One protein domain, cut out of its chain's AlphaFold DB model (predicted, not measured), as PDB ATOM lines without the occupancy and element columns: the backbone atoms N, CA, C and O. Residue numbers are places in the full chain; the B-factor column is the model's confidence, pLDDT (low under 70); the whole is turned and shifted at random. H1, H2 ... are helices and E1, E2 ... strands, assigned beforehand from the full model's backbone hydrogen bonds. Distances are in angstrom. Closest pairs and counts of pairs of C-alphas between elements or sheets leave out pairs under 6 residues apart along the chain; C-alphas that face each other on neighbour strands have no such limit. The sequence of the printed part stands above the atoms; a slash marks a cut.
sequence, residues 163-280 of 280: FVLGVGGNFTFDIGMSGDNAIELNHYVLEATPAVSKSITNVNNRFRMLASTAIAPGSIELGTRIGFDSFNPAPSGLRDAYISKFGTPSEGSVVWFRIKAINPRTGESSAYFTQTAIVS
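What this domain is: This is residues 163 to 280 of the 280 residues of an uncharacterized protein of Candidatus Atribacteria bacterium HGW-Atribacteria-1 (UniProt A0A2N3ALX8). There is little regular structure: a strongly twisted sheet of four antiparallel strands, E2 E1 E3 E4, has helix H1 over E2 on one face, making two layers, with long loops around. The 118 printed residues, 39 in named elements, run E1, E2, H1, E3, E4; the class is mixed. The whole is compact, radius of gyration of the C-alphas 15.0 A, spans 43 by 29 by 25 A.

How they stand to each other: Inner strands E1, residues 187 to 192, and E3, residues 254 to 262, have N 189 and O 260 within hydrogen-bond range, 3.0 A. E2, residues 208 to 213, forms a hairpin with E1, N 190 to O 211 2.9 A; E4, residues 273 to 278, one with E3, N 257 to O 275 2.9 A. H1, residues 235 to 246, is on the sheet; C-alphas of Leu 210 and Ala 241 are closest, 6.3 A. E2, H1, E3 form a split strand-helix-strand unit, E1 between the like-directed strands, its crossover right-handed. H1 has 6 of 8 O i to N i+4 pairs within range.

Where its parts are: E3 measures 26.5 A. C-alpha 187 begins E1 at (151.784, 127.747, 135.843); C-alpha 278 ends E4 at (171.241, 141.559, 124.023).

The domain as a whole: The printed part has no cut; E1 to E2 and E2 to H1 are long links. Residues 163 to 186, 214 to 230 and 235 to 236 have pLDDT under 70.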
ATOM      1  N   PHE A 163     162.452 136.502 123.751       67.81
ATOM      2  CA  PHE A 163     162.757 137.668 124.578       67.81
ATOM      3  C   PHE A 163     163.452 138.739 123.736       67.81
ATOM      4  O   PHE A 163     164.600 138.565 123.318       67.81
ATOM      5  N   VAL A 164     162.769 139.861 123.511       66.50
ATOM      6  CA  VAL A 164     163.314 141.024 122.794       66.50
ATOM      7  C   VAL A 164     163.583 142.150 123.787       66.50
ATOM      8  O   VAL A 164     162.729 142.458 124.614       66.50
ATOM      9  N   LEU A 165     164.770 142.755 123.688       69.00
ATOM     10  CA  LEU A 165     165.163 143.963 124.411       69.00
ATOM     11  C   LEU A 165     165.601 145.004 123.380       69.00
ATOM     12  O   LEU A 165     166.565 144.756 122.661       69.00
ATOM     13  N   GLY A 166     164.922 146.146 123.308       58.75
ATOM     14  CA  GLY A 166     165.305 147.251 122.426       58.75
ATOM     15  C   GLY A 166     165.318 148.601 123.136       58.75
ATOM     16  O   GLY A 166     164.663 148.775 124.167       58.75
ATOM     17  N   VAL A 167     166.049 149.564 122.569       56.19
ATOM     18  CA  VAL A 167     166.099 150.963 123.011       56.19
ATOM     19  C   VAL A 167     165.262 151.854 122.084       56.19
ATOM     20  O   VAL A 167     165.743 152.463 121.133       56.19
ATOM     21  N   GLY A 168     163.981 152.004 122.429       47.44
ATOM     22  CA  GLY A 168     163.119 153.093 121.942       47.44
ATOM     23  C   GLY A 168     163.130 154.295 122.895       47.44
ATOM     24  O   GLY A 168     162.072 154.800 123.259       47.44
ATOM     25  N   GLY A 169     164.295 154.635 123.461       41.91
ATOM     26  CA  GLY A 169     164.403 155.464 124.678       41.91
ATOM     27  C   GLY A 169     163.893 154.772 125.958       41.91
ATOM     28  O   GLY A 169     164.017 155.314 127.052       41.91
ATOM     29  N   ASN A 170     163.354 153.558 125.832       49.47
ATOM     30  CA  ASN A 170     162.865 152.700 126.901       49.47
ATOM     31  C   ASN A 170     163.238 151.247 126.592       49.47
ATOM     32  O   ASN A 170     163.030 150.811 125.466       49.47
ATOM     33  N   PHE A 171     163.706 150.516 127.610       52.72
ATOM     34  CA  PHE A 171     163.817 149.051 127.607       52.72
ATOM     35  C   PHE A 171     162.448 148.440 127.292       52.72
ATOM     36  O   PHE A 171     161.521 148.593 128.094       52.72
ATOM     37  N   THR A 172     162.315 147.775 126.147       53.72
ATOM     38  CA  THR A 172     161.185 146.876 125.869       53.72
ATOM     39  C   THR A 172     161.470 145.479 126.417       53.72
ATOM     40  O   THR A 172     162.627 145.102 126.607       53.72
ATOM     41  N   PHE A 173     160.410 144.732 126.724       56.19
ATOM     42  CA  PHE A 173     160.496 143.349 127.177       56.19
ATOM     43  C   PHE A 173     159.250 142.601 126.706       56.19
ATOM     44  O   PHE A 173     158.169 142.788 127.262       56.19
ATOM     45  N   ASP A 174     159.422 141.757 125.695       55.69
ATOM     46  CA  ASP A 174     158.340 140.981 125.084       55.69
ATOM     47  C   ASP A 174     158.555 139.473 125.291       55.69
ATOM     48  O   ASP A 174     159.685 139.027 125.505       55.69
ATOM     49  N   ILE A 175     157.462 138.697 125.249       57.12
ATOM     50  CA  ILE A 175     157.439 137.223 125.293       57.12
ATOM     51  C   ILE A 175     156.346 136.719 124.341       57.12
ATOM     52  O   ILE A 175     155.164 136.928 124.600       57.12
ATOM     53  N   GLY A 176     156.717 136.001 123.278       54.84
ATOM     54  CA  GLY A 176     155.771 135.191 122.493       54.84
ATOM     55  C   GLY A 176     155.565 133.781 123.070       54.84
ATOM     56  O   GLY A 176     156.422 133.286 123.793       54.84
ATOM     57  N   MET A 177     154.455 133.114 122.734       54.34
ATOM     58  CA  MET A 177     154.249 131.655 122.863       54.34
ATOM     59  C   MET A 177     153.273 131.204 121.759       54.34
ATOM     60  O   MET A 177     152.343 131.946 121.461       54.34
ATOM     61  N   SER A 178     153.494 130.032 121.152       45.94
ATOM     62  CA  SER A 178     153.000 129.669 119.802       45.94
ATOM     63  C   SER A 178     151.486 129.845 119.541       45.94
ATOM     64  O   SER A 178     151.045 130.859 119.008       45.94
ATOM     65  N   GLY A 179     150.609 128.881 119.824       48.28
ATOM     66  CA  GLY A 179     150.841 127.509 120.296       48.28
ATOM     67  C   GLY A 179     149.560 126.931 120.914       48.28
ATOM     68  O   GLY A 179     148.976 127.573 121.796       48.28
ATOM     69  N   ASP A 180     149.089 125.749 120.491       45.66
ATOM     70  CA  ASP A 180     147.868 125.149 121.065       45.66
ATOM     71  C   ASP A 180     148.192 124.268 122.277       45.66
ATOM     72  O   ASP A 180     148.342 123.049 122.216       45.66
ATOM     73  N   ASN A 181     148.367 124.956 123.404       50.75
ATOM     74  CA  ASN A 181     148.941 124.448 124.647       50.75
ATOM     75  C   ASN A 181     147.942 123.606 125.471       50.75
ATOM     76  O   ASN A 181     147.648 123.917 126.626       50.75
ATOM     77  N   ALA A 182     147.411 122.535 124.876       42.56
ATOM     78  CA  ALA A 182     146.383 121.656 125.442       42.56
ATOM     79  C   ALA A 182     146.908 120.668 126.514       42.56
ATOM     80  O   ALA A 182     146.634 119.471 126.470       42.56
ATOM     81  N   ILE A 183     147.643 121.173 127.511       48.94
ATOM     82  CA  ILE A 183     147.868 120.484 128.791       48.94
ATOM     83  C   ILE A 183     147.218 121.348 129.869       48.94
ATOM     84  O   ILE A 183     147.622 122.488 130.099       48.94
ATOM     85  N   GLU A 184     146.184 120.804 130.509       50.03
ATOM     86  CA  GLU A 184     145.084 121.564 131.126       50.03
ATOM     87  C   GLU A 184     145.464 122.449 132.326       50.03
ATOM     88  O   GLU A 184     144.620 123.197 132.820       50.03
ATOM     89  N   LEU A 185     146.692 122.319 132.842       57.44
ATOM     90  CA  LEU A 185     147.120 122.809 134.152       57.44
ATOM     91  C   LEU A 185     148.614 123.154 134.148       57.44
ATOM     92  O   LEU A 185     149.455 122.367 134.582       57.44
ATOM     93  N   ASN A 186     148.957 124.352 133.687       67.44
ATOM     94  CA  ASN A 186     150.315 124.879 133.781       67.44
ATOM     95  C   ASN A 186     150.337 126.160 134.623       67.44
ATOM     96  O   ASN A 186     149.322 126.802 134.850       67.44
ATOM     97  N   HIS A 187     151.509 126.515 135.123       75.69
ATOM     98  CA  HIS A 187     151.784 127.747 135.843       75.69
ATOM     99  C   HIS A 187     153.213 128.135 135.484       75.69
ATOM    100  O   HIS A 187     154.160 127.438 135.867       75.69
ATOM    101  N   TYR A 188     153.386 129.190 134.694       79.38
ATOM    102  CA  TYR A 188     154.704 129.545 134.192       79.38
ATOM    103  C   TYR A 188     155.459 130.413 135.191       79.38
ATOM    104  O   TYR A 188     154.909 131.339 135.787       79.38
ATOM    105  N   VAL A 189     156.748 130.119 135.349       84.00
ATOM    106  CA  VAL A 189     157.675 130.899 136.173       84.00
ATOM    107  C   VAL A 189     158.740 131.488 135.271       84.00
ATOM    108  O   VAL A 189     159.540 130.745 134.702       84.00
ATOM    109  N   LEU A 190     158.765 132.815 135.177       85.75
ATOM    110  CA  LEU A 190     159.780 133.564 134.453       85.75
ATOM    111  C   LEU A 190     160.907 133.958 135.410       85.75
ATOM    112  O   LEU A 190     160.685 134.645 136.411       85.75
ATOM    113  N   GLU A 191     162.136 133.582 135.081       90.44
ATOM    114  CA  GLU A 191     163.336 133.985 135.807       90.44
ATOM    115  C   GLU A 191     164.329 134.687 134.874       90.44
ATOM    116  O   GLU A 191     164.541 134.266 133.740       90.44
ATOM    117  N   ALA A 192     164.994 135.726 135.377       90.94
ATOM    118  CA  ALA A 192     166.015 136.468 134.643       90.94
ATOM    119  C   ALA A 192     167.276 136.687 135.480       90.94
ATOM    120  O   ALA A 192     167.264 136.541 136.707       90.94
ATOM    121  N   THR A 193     168.369 137.056 134.824       93.81
ATOM    122  CA  THR A 193     169.604 137.501 135.481       93.81
ATOM    123  C   THR A 193     169.694 139.030 135.527       93.81
ATOM    124  O   THR A 193     169.099 139.705 134.686       93.81
ATOM    125  N   PRO A 194     170.538 139.602 136.407       92.38
ATOM    126  CA  PRO A 194     171.098 140.924 136.149       92.38
ATOM    127  C   PRO A 194     171.798 140.948 134.782       92.38
ATOM    128  O   PRO A 194     172.221 139.895 134.284       92.38
ATOM    129  N   ALA A 195     171.980 142.136 134.215       90.81
ATOM    130  CA  ALA A 195     172.801 142.328 133.028       90.81
ATOM    131  C   ALA A 195     174.235 141.812 133.251       90.81
ATOM    132  O   ALA A 195     174.841 142.015 134.310       90.81
ATOM    133  N   VAL A 196     174.780 141.115 132.254       92.75
ATOM    134  CA  VAL A 196     176.138 140.562 132.271       92.75
ATOM    135  C   VAL A 196     176.891 140.905 130.992       92.75
ATOM    136  O   VAL A 196     176.298 141.122 129.938       92.75
ATOM    137  N   SER A 197     178.221 140.922 131.061       91.50
ATOM    138  CA  SER A 197     179.042 141.025 129.856       91.50
ATOM    139  C   SER A 197     178.879 139.781 128.979       91.50
ATOM    140  O   SER A 197     178.775 138.658 129.482       91.50
ATOM    141  N   LYS A 198     178.930 139.973 127.654       88.88
ATOM    142  CA  LYS A 198     178.817 138.910 126.635       88.88
ATOM    143  C   LYS A 198     179.799 137.741 126.828       88.88
ATOM    144  O   LYS A 198     179.542 136.638 126.363       88.88
ATOM    145  N   SER A 199     180.905 137.961 127.540       90.25
ATOM    146  CA  SER A 199     181.915 136.942 127.859       90.25
ATOM    147  C   SER A 199     181.509 135.956 128.969       90.25
ATOM    148  O   SER A 199     182.237 134.992 129.205       90.25
ATOM    149  N   ILE A 200     180.403 136.183 129.692       90.25
ATOM    150  CA  ILE A 200     179.947 135.296 130.776       90.25
ATOM    151  C   ILE A 200     178.991 134.236 130.216       90.25
ATOM    152  O   ILE A 200     177.851 134.528 129.871       90.25
ATOM    153  N   THR A 201     179.455 132.985 130.188       89.88
ATOM    154  CA  THR A 201     178.730 131.830 129.624       89.88
ATOM    155  C   THR A 201     177.979 130.978 130.652       89.88
ATOM    156  O   THR A 201     177.174 130.136 130.272       89.88
ATOM    157  N   ASN A 202     178.225 131.168 131.954       91.31
ATOM    158  CA  ASN A 202     177.526 130.455 133.024       91.31
ATOM    159  C   ASN A 202     176.964 131.445 134.046       91.31
ATOM    160  O   ASN A 202     177.706 132.151 134.736       91.31
ATOM    161  N   VAL A 203     175.638 131.465 134.147       92.31
ATOM    162  CA  VAL A 203     174.866 132.376 134.999       92.31
ATOM    163  C   VAL A 203     173.897 131.640 135.934       92.31
ATOM    164  O   VAL A 203     173.018 132.261 136.526       92.31
ATOM    165  N   ASN A 204     174.064 130.325 136.127       90.00
ATOM    166  CA  ASN A 204     173.109 129.479 136.860       90.00
ATOM    167  C   ASN A 204     172.818 129.938 138.304       90.00
ATOM    168  O   ASN A 204     171.738 129.676 138.827       90.00
ATOM    169  N   ASN A 205     173.747 130.655 138.947       89.12
ATOM    170  CA  ASN A 205     173.570 131.235 140.285       89.12
ATOM    171  C   ASN A 205     172.978 132.664 140.293       89.12
ATOM    172  O   ASN A 205     172.675 133.201 141.367       89.12
ATOM    173  N   ARG A 206     172.814 133.297 139.123       91.81
ATOM    174  CA  ARG A 206     172.366 134.692 138.965       91.81
ATOM    175  C   ARG A 206     170.865 134.842 138.731       91.81
ATOM    176  O   ARG A 206     170.344 135.910 139.029       91.81
ATOM    177  N   PHE A 207     170.180 133.801 138.254       92.94
ATOM    178  CA  PHE A 207     168.736 133.841 137.999       92.94
ATOM    179  C   PHE A 207     167.924 134.191 139.252       92.94
ATOM    180  O   PHE A 207     168.193 133.677 140.344       92.94
ATOM    181  N   ARG A 208     166.916 135.051 139.096       92.00
ATOM    182  CA  ARG A 208     165.862 135.333 140.079       92.00
ATOM    183  C   ARG A 208     164.522 135.386 139.345       92.00
ATOM    184  O   ARG A 208     164.463 135.899 138.233       92.00
ATOM    185  N   MET A 209     163.457 134.913 139.984       89.88
ATOM    186  CA  MET A 209     162.089 135.051 139.472       89.88
ATOM    187  C   MET A 209     161.746 136.529 139.243       89.88
ATOM    188  O   MET A 209     161.957 137.338 140.150       89.88
ATOM    189  N   LEU A 210     161.248 136.871 138.057       87.38
ATOM    190  CA  LEU A 210     160.673 138.183 137.746       87.38
ATOM    191  C   LEU A 210     159.166 138.178 137.984       87.38
ATOM    192  O   LEU A 210     158.652 139.057 138.666       87.38
ATOM    193  N   ALA A 211     158.498 137.165 137.436       84.56
ATOM    194  CA  ALA A 211     157.053 137.035 137.417       84.56
ATOM    195  C   ALA A 211     156.647 135.563 137.377       84.56
ATOM    196  O   ALA A 211     157.434 134.681 137.013       84.56
ATOM    197  N   SER A 212     155.392 135.320 137.713       84.44
ATOM    198  CA  SER A 212     154.734 134.035 137.533       84.44
ATOM    199  C   SER A 212     153.302 134.249 137.058       84.44
ATOM    200  O   SER A 212     152.771 135.355 137.149       84.44
ATOM    201  N   THR A 213     152.674 133.217 136.506       75.94
ATOM    202  CA  THR A 213     151.272 133.303 136.087       75.94
ATOM    203  C   THR A 213     150.350 133.577 137.280       75.94
ATOM    204  O   THR A 213     150.405 132.865 138.283       75.94
ATOM    205  N   ALA A 214     149.449 134.554 137.167       66.06
ATOM    206  CA  ALA A 214     148.355 134.714 138.116       66.06
ATOM    207  C   ALA A 214     147.392 133.522 138.019       66.06
ATOM    208  O   ALA A 214     146.820 133.261 136.964       66.06
ATOM    209  N   ILE A 215     147.172 132.829 139.135       61.09
ATOM    210  CA  ILE A 215     146.071 131.874 139.286       61.09
ATOM    211  C   ILE A 215     145.141 132.445 140.352       61.09
ATOM    212  O   ILE A 215     145.583 132.754 141.462       61.09
ATOM    213  N   ALA A 216     143.869 132.634 140.004       50.38
ATOM    214  CA  ALA A 216     142.876 133.149 140.937       50.38
ATOM    215  C   ALA A 216     142.632 132.131 142.072       50.38
ATOM    216  O   ALA A 216     142.509 130.932 141.801       50.38
ATOM    217  N   PRO A 217     142.545 132.560 143.347       42.09
ATOM    218  CA  PRO A 217     142.241 131.643 144.441       42.09
ATOM    219  C   PRO A 217     140.840 131.037 144.274       42.09
ATOM    220  O   PRO A 217     139.840 131.734 144.420       42.09
ATOM    221  N   GLY A 218     140.768 129.732 144.003       46.50
ATOM    222  CA  GLY A 218     139.518 128.962 143.996       46.50
ATOM    223  C   GLY A 218     139.010 128.496 142.627       46.50
ATOM    224  O   GLY A 218     138.211 127.564 142.601       46.50
ATOM    225  N   SER A 219     139.499 129.040 141.508       43.06
ATOM    226  CA  SER A 219     139.145 128.579 140.153       43.06
ATOM    227  C   SER A 219     140.338 127.933 139.443       43.06
ATOM    228  O   SER A 219     141.020 128.534 138.616       43.06
ATOM    229  N   ILE A 220     140.581 126.656 139.756       48.75
ATOM    230  CA  ILE A 220     141.424 125.776 138.931       48.75
ATOM    231  C   ILE A 220     140.513 125.128 137.876       48.75
ATOM    232  O   ILE A 220     140.185 123.945 137.957       48.75
ATOM    233  N   GLU A 221     140.040 125.936 136.927       41.06
ATOM    234  CA  GLU A 221     139.222 125.458 135.809       41.06
ATOM    235  C   GLU A 221     140.112 124.855 134.714       41.06
ATOM    236  O   GLU A 221     141.096 125.469 134.281       41.06
ATOM    237  N   LEU A 222     139.765 123.633 134.289       39.78
ATOM    238  CA  LEU A 222     140.457 122.891 133.231       39.78
ATOM    239  C   LEU A 222     140.589 123.745 131.963       39.78
ATOM    240  O   LEU A 222     139.610 124.322 131.493       39.78
ATOM    241  N   GLY A 223     141.785 123.769 131.373       39.88
ATOM    242  CA  GLY A 223     141.985 124.322 130.031       39.88
ATOM    243  C   GLY A 223     142.048 125.850 129.951       39.88
ATOM    244  O   GLY A 223     141.984 126.399 128.849       39.88
ATOM    245  N   THR A 224     142.224 126.556 131.075       40.44
ATOM    246  CA  THR A 224     142.485 128.004 131.046       40.44
ATOM    247  C   THR A 224     143.814 128.278 130.330       40.44
ATOM    248  O   THR A 224     144.893 128.003 130.859       40.44
ATOM    249  N   ARG A 225     143.740 128.829 129.110       47.47
ATOM    250  CA  ARG A 225     144.912 129.212 128.306       47.47
ATOM    251  C   ARG A 225     145.675 130.326 129.016       47.47
ATOM    252  O   ARG A 225     145.176 131.439 129.146       47.47
ATOM    253  N   ILE A 226     146.906 130.040 129.417       48.53
ATOM    254  CA  ILE A 226     147.797 131.036 130.010       48.53
ATOM    255  C   ILE A 226     148.526 131.744 128.875       48.53
ATOM    256  O   ILE A 226     149.557 131.282 128.386       48.53
ATOM    257  N   GLY A 227     147.919 132.837 128.422       48.66
ATOM    258  CA  GLY A 227     148.529 133.761 127.477       48.66
ATOM    259  C   GLY A 227     149.503 134.719 128.163       48.66
ATOM    260  O   GLY A 227     149.633 134.750 129.389       48.66
ATOM    261  N   PHE A 228     150.150 135.544 127.344       51.31
ATOM    262  CA  PHE A 228     151.019 136.652 127.749       51.31
ATOM    263  C   PHE A 228     150.395 137.495 128.880       51.31
ATOM    264  O   PHE A 228     151.010 137.694 129.927       51.31
ATOM    265  N   ASP A 229     149.125 137.877 128.731       56.88
ATOM    266  CA  ASP A 229     148.391 138.743 129.667       56.88
ATOM    267  C   ASP A 229     148.146 138.130 131.058       56.88
ATOM    268  O   ASP A 229     147.745 138.829 131.987       56.88
ATOM    269  N   SER A 230     148.388 136.826 131.232       64.19
ATOM    270  CA  SER A 230     148.174 136.109 132.493       64.19
ATOM    271  C   SER A 230     149.373 136.158 133.454       64.19
ATOM    272  O   SER A 230     149.288 135.612 134.555       64.19
ATOM    273  N   PHE A 231     150.504 136.766 133.082       71.50
ATOM    274  CA  PHE A 231     151.615 136.985 134.019       71.50
ATOM    275  C   PHE A 231     151.274 138.035 135.089       71.50
ATOM    276  O   PHE A 231     150.533 138.983 134.844       71.50
ATOM    277  N   ASN A 232     151.839 137.878 136.289       74.50
ATOM    278  CA  ASN A 232     151.826 138.887 137.344       74.50
ATOM    279  C   ASN A 232     153.271 139.219 137.787       74.50
ATOM    280  O   ASN A 232     153.968 138.326 138.286       74.50
ATOM    281  N   PRO A 233     153.734 140.476 137.632       71.88
ATOM    282  CA  PRO A 233     153.033 141.579 136.965       71.88
ATOM    283  C   PRO A 233     152.748 141.283 135.489       71.88
ATOM    284  O   PRO A 233     153.459 140.499 134.858       71.88
ATOM    285  N   ALA A 234     151.693 141.915 134.965       70.88
ATOM    286  CA  ALA A 234     151.323 141.832 133.556       70.88
ATOM    287  C   ALA A 234     152.502 142.260 132.661       70.88
ATOM    288  O   ALA A 234     153.356 143.026 133.122       70.88
ATOM    289  N   PRO A 235     152.572 141.817 131.395       67.44
ATOM    290  CA  PRO A 235     153.779 141.968 130.585       67.44
ATOM    291  C   PRO A 235     154.325 143.387 130.441       67.44
ATOM    292  O   PRO A 235     155.531 143.596 130.554       67.44
ATOM    293  N   SER A 236     153.441 144.378 130.316       69.56
ATOM    294  CA  SER A 236     153.798 145.802 130.312       69.56
ATOM    295  C   SER A 236     154.566 146.250 131.570       69.56
ATOM    296  O   SER A 236     155.399 147.149 131.494       69.56
ATOM    297  N   GLY A 237     154.340 145.594 132.713       76.75
ATOM    298  CA  GLY A 237     155.046 145.806 133.978       76.75
ATOM    299  C   GLY A 237     156.289 144.930 134.193       76.75
ATOM    300  O   GLY A 237     156.991 145.123 135.187       76.75
ATOM    301  N   LEU A 238     156.615 143.988 133.295       79.06
ATOM    302  CA  LEU A 238     157.810 143.134 133.434       79.06
ATOM    303  C   LEU A 238     159.112 143.935 133.301       79.06
ATOM    304  O   LEU A 238     160.085 143.639 134.000       79.06
ATOM    305  N   ARG A 239     159.101 145.004 132.493       80.69
ATOM    306  CA  ARG A 239     160.142 146.045 132.459       80.69
ATOM    307  C   ARG A 239     160.422 146.601 133.852       80.69
ATOM    308  O   ARG A 239     161.561 146.590 134.313       80.69
ATOM    309  N   ASP A 240     159.384 147.082 134.523       84.19
ATOM    310  CA  ASP A 240     159.535 147.786 135.796       84.19
ATOM    311  C   ASP A 240     159.883 146.809 136.926       84.19
ATOM    312  O   ASP A 240     160.692 147.131 137.796       84.19
ATOM    313  N   ALA A 241     159.387 145.570 136.855       85.62
ATOM    314  CA  ALA A 241     159.816 144.474 137.720       85.62
ATOM    315  C   ALA A 241     161.305 144.125 137.539       85.62
ATOM    316  O   ALA A 241     162.006 143.897 138.529       85.62
ATOM    317  N   TYR A 242     161.811 144.116 136.298       87.69
ATOM    318  CA  TYR A 242     163.233 143.922 136.012       87.69
ATOM    319  C   TYR A 242     164.076 145.069 136.582       87.69
ATOM    320  O   TYR A 242     165.012 144.820 137.344       87.69
ATOM    321  N   ILE A 243     163.717 146.319 136.270       87.12
ATOM    322  CA  ILE A 243     164.456 147.517 136.701       87.12
ATOM    323  C   ILE A 243     164.442 147.647 138.231       87.12
ATOM    324  O   ILE A 243     165.486 147.897 138.828       87.12
ATOM    325  N   SER A 244     163.307 147.391 138.885       89.62
ATOM    326  CA  SER A 244     163.195 147.365 140.351       89.62
ATOM    327  C   SER A 244     164.115 146.315 140.994       89.62
ATOM    328  O   SER A 244     164.682 146.537 142.064       89.62
ATOM    329  N   LYS A 245     164.318 145.170 140.326       90.06
ATOM    330  CA  LYS A 245     165.084 144.037 140.865       90.06
ATOM    331  C   LYS A 245     166.580 144.065 140.557       90.06
ATOM    332  O   LYS A 245     167.366 143.524 141.337       90.06
ATOM    333  N   PHE A 246     166.968 144.635 139.419       91.00
ATOM    334  CA  PHE A 246     168.331 144.559 138.882       91.00
ATOM    335  C   PHE A 246     168.926 145.909 138.460       91.00
ATOM    336  O   PHE A 246     170.123 145.967 138.180       91.00
ATOM    337  N   GLY A 247     168.128 146.978 138.441       89.19
ATOM    338  CA  GLY A 247     168.480 148.263 137.843       89.19
ATOM    339  C   GLY A 247     168.305 148.280 136.321       89.19
ATOM    340  O   GLY A 247     168.101 147.249 135.677       89.19
ATOM    341  N   THR A 248     168.390 149.474 135.737       84.81
ATOM    342  CA  THR A 248     168.409 149.653 134.279       84.81
ATOM    343  C   THR A 248     169.690 149.040 133.703       84.81
ATOM    344  O   THR A 248     170.779 149.380 134.175       84.81
ATOM    345  N   PRO A 249     169.607 148.148 132.703       85.94
ATOM    346  CA  PRO A 249     170.788 147.530 132.120       85.94
ATOM    347  C   PRO A 249     171.492 148.489 131.149       85.94
ATOM    348  O   PRO A 249     170.853 149.310 130.496       85.94
ATOM    349  N   SER A 250     172.813 148.367 131.027       84.50
ATOM    350  CA  SER A 250     173.607 149.117 130.049       84.50
ATOM    351  C   SER A 250     173.533 148.498 128.648       84.50
ATOM    352  O   SER A 250     173.499 147.273 128.508       84.50
ATOM    353  N   GLU A 251     173.583 149.339 127.616       84.00
ATOM    354  CA  GLU A 251     173.693 148.945 126.203       84.00
ATOM    355  C   GLU A 251     174.838 147.936 125.965       84.00
ATOM    356  O   GLU A 251     175.856 147.940 126.667       84.00
ATOM    357  N   GLY A 252     174.652 147.008 125.023       82.25
ATOM    358  CA  GLY A 252     175.606 145.941 124.703       82.25
ATOM    359  C   GLY A 252     175.721 144.827 125.756       82.25
ATOM    360  O   GLY A 252     176.465 143.860 125.555       82.25
ATOM    361  N   SER A 253     174.993 144.924 126.872       87.12
ATOM    362  CA  SER A 253     174.948 143.874 127.898       87.12
ATOM    363  C   SER A 253     174.005 142.742 127.499       87.12
ATOM    364  O   SER A 253     173.041 142.938 126.763       87.12
ATOM    365  N   VAL A 254     174.256 141.545 128.023       88.88
ATOM    366  CA  VAL A 254     173.409 140.365 127.817       88.88
ATOM    367  C   VAL A 254     172.546 140.134 129.051       88.88
ATOM    368  O   VAL A 254     173.043 140.180 130.178       88.88
ATOM    369  N   VAL A 255     171.270 139.824 128.843       89.62
ATOM    370  CA  VAL A 255     170.375 139.301 129.878       89.62
ATOM    371  C   VAL A 255     170.005 137.868 129.515       89.62
ATOM    372  O   VAL A 255     169.699 137.563 128.362       89.62
ATOM    373  N   TRP A 256     170.064 136.974 130.498       91.00
ATOM    374  CA  TRP A 256     169.634 135.590 130.339       91.00
ATOM    375  C   TRP A 256     168.256 135.418 130.960       91.00
ATOM    376  O   TRP A 256     168.046 135.781 132.122       91.00
ATOM    377  N   PHE A 257     167.354 134.805 130.204       86.94
ATOM    378  CA  PHE A 257     166.004 134.461 130.619       86.94
ATOM    379  C   PHE A 257     165.843 132.949 130.636       86.94
ATOM    380  O   PHE A 257     166.383 132.241 129.782       86.94
ATOM    381  N   ARG A 258     165.088 132.448 131.609       87.81
ATOM    382  CA  ARG A 258     164.616 131.068 131.613       87.81
ATOM    383  C   ARG A 258     163.182 130.988 132.098       87.81
ATOM    384  O   ARG A 258     162.770 131.746 132.975       87.81
ATOM    385  N   ILE A 259     162.450 130.038 131.545       83.12
ATOM    386  CA  ILE A 259     161.045 129.794 131.849       83.12
ATOM    387  C   ILE A 259     160.806 128.293 131.997       83.12
ATOM    388  O   ILE A 259     161.464 127.474 131.354       83.12
ATOM    389  N   LYS A 260     159.893 127.934 132.895       85.06
ATOM    390  CA  LYS A 260     159.416 126.565 133.118       85.06
ATOM    391  C   LYS A 260     157.920 126.590 133.401       85.06
ATOM    392  O   LYS A 260     157.423 127.577 133.950       85.06
ATOM    393  N   ALA A 261     157.240 125.495 133.096       81.19
ATOM    394  CA  ALA A 261     155.908 125.207 133.596       81.19
ATOM    395  C   ALA A 261     155.987 124.488 134.949       81.19
ATOM    396  O   ALA A 261     156.897 123.690 135.193       81.19
ATOM    397  N   ILE A 262     155.014 124.741 135.817       84.44
ATOM    398  CA  ILE A 262     154.710 123.948 137.010       84.44
ATOM    399  C   ILE A 262     153.246 123.523 136.934       84.44
ATOM    400  O   ILE A 262     152.399 124.339 136.584       84.44
ATOM    401  N   ASN A 263     152.926 122.276 137.268       83.56
ATOM    402  CA  ASN A 263     151.532 121.845 137.356       83.56
ATOM    403  C   ASN A 263     150.961 122.276 138.725       83.56
ATOM    404  O   ASN A 263     151.478 121.828 139.753       83.56
ATOM    405  N   PRO A 264     149.917 123.127 138.790       80.00
ATOM    406  CA  PRO A 264     149.378 123.636 140.051       80.00
ATOM    407  C   PRO A 264     148.653 122.586 140.911       80.00
ATOM    408  O   PRO A 264     148.417 122.853 142.087       80.00
ATOM    409  N   ARG A 265     148.300 121.407 140.368       81.81
ATOM    410  CA  ARG A 265     147.666 120.308 141.126       81.81
ATOM    411  C   ARG A 265     148.655 119.258 141.621       81.81
ATOM    412  O   ARG A 265     148.399 118.666 142.663       81.81
ATOM    413  N   THR A 266     149.751 119.008 140.903       85.81
ATOM    414  CA  THR A 266     150.739 117.983 141.299       85.81
ATOM    415  C   THR A 266     152.033 118.561 141.860       85.81
ATOM    416  O   THR A 266     152.694 117.902 142.653       85.81
ATOM    417  N   GLY A 267     152.416 119.787 141.490       87.06
ATOM    418  CA  GLY A 267     153.727 120.360 141.812       87.06
ATOM    419  C   GLY A 267     154.872 119.849 140.928       87.06
ATOM    420  O   GLY A 267     156.036 120.165 141.195       87.06
ATOM    421  N   GLU A 268     154.572 119.084 139.872       87.69
ATOM    422  CA  GLU A 268     155.525 118.763 138.801       87.69
ATOM    423  C   GLU A 268     156.108 120.038 138.180       87.69
ATOM    424  O   GLU A 268     155.469 121.089 138.189       87.69
ATOM    425  N   SER A 269     157.313 119.952 137.619       87.88
ATOM    426  CA  SER A 269     157.948 121.066 136.909       87.88
ATOM    427  C   SER A 269     158.615 120.594 135.625       87.88
ATOM    428  O   SER A 269     159.395 119.640 135.674       87.88
ATOM    429  N   SER A 270     158.390 121.307 134.522       84.81
ATOM    430  CA  SER A 270     159.061 121.046 133.250       84.81
ATOM    431  C   SER A 270     160.561 121.362 133.326       84.81
ATOM    432  O   SER A 270     161.040 122.054 134.233       84.81
ATOM    433  N   ALA A 271     161.309 120.913 132.318       84.25
ATOM    434  CA  ALA A 271     162.648 121.436 132.063       84.25
ATOM    435  C   ALA A 271     162.602 122.959 131.822       84.25
ATOM    436  O   ALA A 271     161.596 123.494 131.347       84.25
ATOM    437  N   TYR A 272     163.698 123.654 132.145       86.12
ATOM    438  CA  TYR A 272     163.839 125.074 131.830       86.12
ATOM    439  C   TYR A 272     164.131 125.260 130.338       86.12
ATOM    440  O   TYR A 272     165.189 124.840 129.867       86.12
ATOM    441  N   PHE A 273     163.270 125.989 129.636       82.50
ATOM    442  CA  PHE A 273     163.677 126.671 128.412       82.50
ATOM    443  C   PHE A 273     164.550 127.877 128.789       82.50
ATOM    444  O   PHE A 273     164.274 128.545 129.786       82.50
ATOM    445  N   THR A 274     165.618 128.150 128.035       85.19
ATOM    446  CA  THR A 274     166.568 129.244 128.314       85.19
ATOM    447  C   THR A 274     166.942 129.967 127.022       85.19
ATOM    448  O   THR A 274     167.310 129.320 126.046       85.19
ATOM    449  N   GLN A 275     166.917 131.301 127.036       84.19
ATOM    450  CA  GLN A 275     167.344 132.151 125.921       84.19
ATOM    451  C   GLN A 275     168.095 133.388 126.442       84.19
ATOM    452  O   GLN A 275     167.910 133.828 127.577       84.19
ATOM    453  N   THR A 276     168.968 133.950 125.610       86.06
ATOM    454  CA  THR A 276     169.662 135.219 125.860       86.06
ATOM    455  C   THR A 276     169.117 136.322 124.972       86.06
ATOM    456  O   THR A 276     168.997 136.107 123.766       86.06
ATOM    457  N   ALA A 277     168.927 137.517 125.527       83.56
ATOM    458  CA  ALA A 277     168.745 138.739 124.751       83.56
ATOM    459  C   ALA A 277     169.930 139.690 124.971       83.56
ATOM    460  O   ALA A 277     170.531 139.722 126.050       83.56
ATOM    461  N   ILE A 278     170.269 140.462 123.943       83.69
ATOM    462  CA  ILE A 278     171.241 141.559 124.023       83.69
ATOM    463  C   ILE A 278     170.438 142.848 124.176       83.69
ATOM    464  O   ILE A 278     169.448 143.025 123.476       83.69
ATOM    465  N   VAL A 279     170.864 143.736 125.070       79.00
ATOM    466  CA  VAL A 279     170.343 145.103 125.149       79.00
ATOM    467  C   VAL A 279     170.930 145.889 123.975       79.00
ATOM    468  O   VAL A 279     172.111 146.243 124.020       79.00
ATOM    469  N   SER A 280     170.130 146.085 122.923       70.81
ATOM    470  CA  SER A 280     170.439 146.938 121.766       70.81
ATOM    471  C   SER A 280     169.887 148.344 121.948       70.81
ATOM    472  O   SER A 280     168.643 148.428 122.103       70.81
TER     473      SER A 280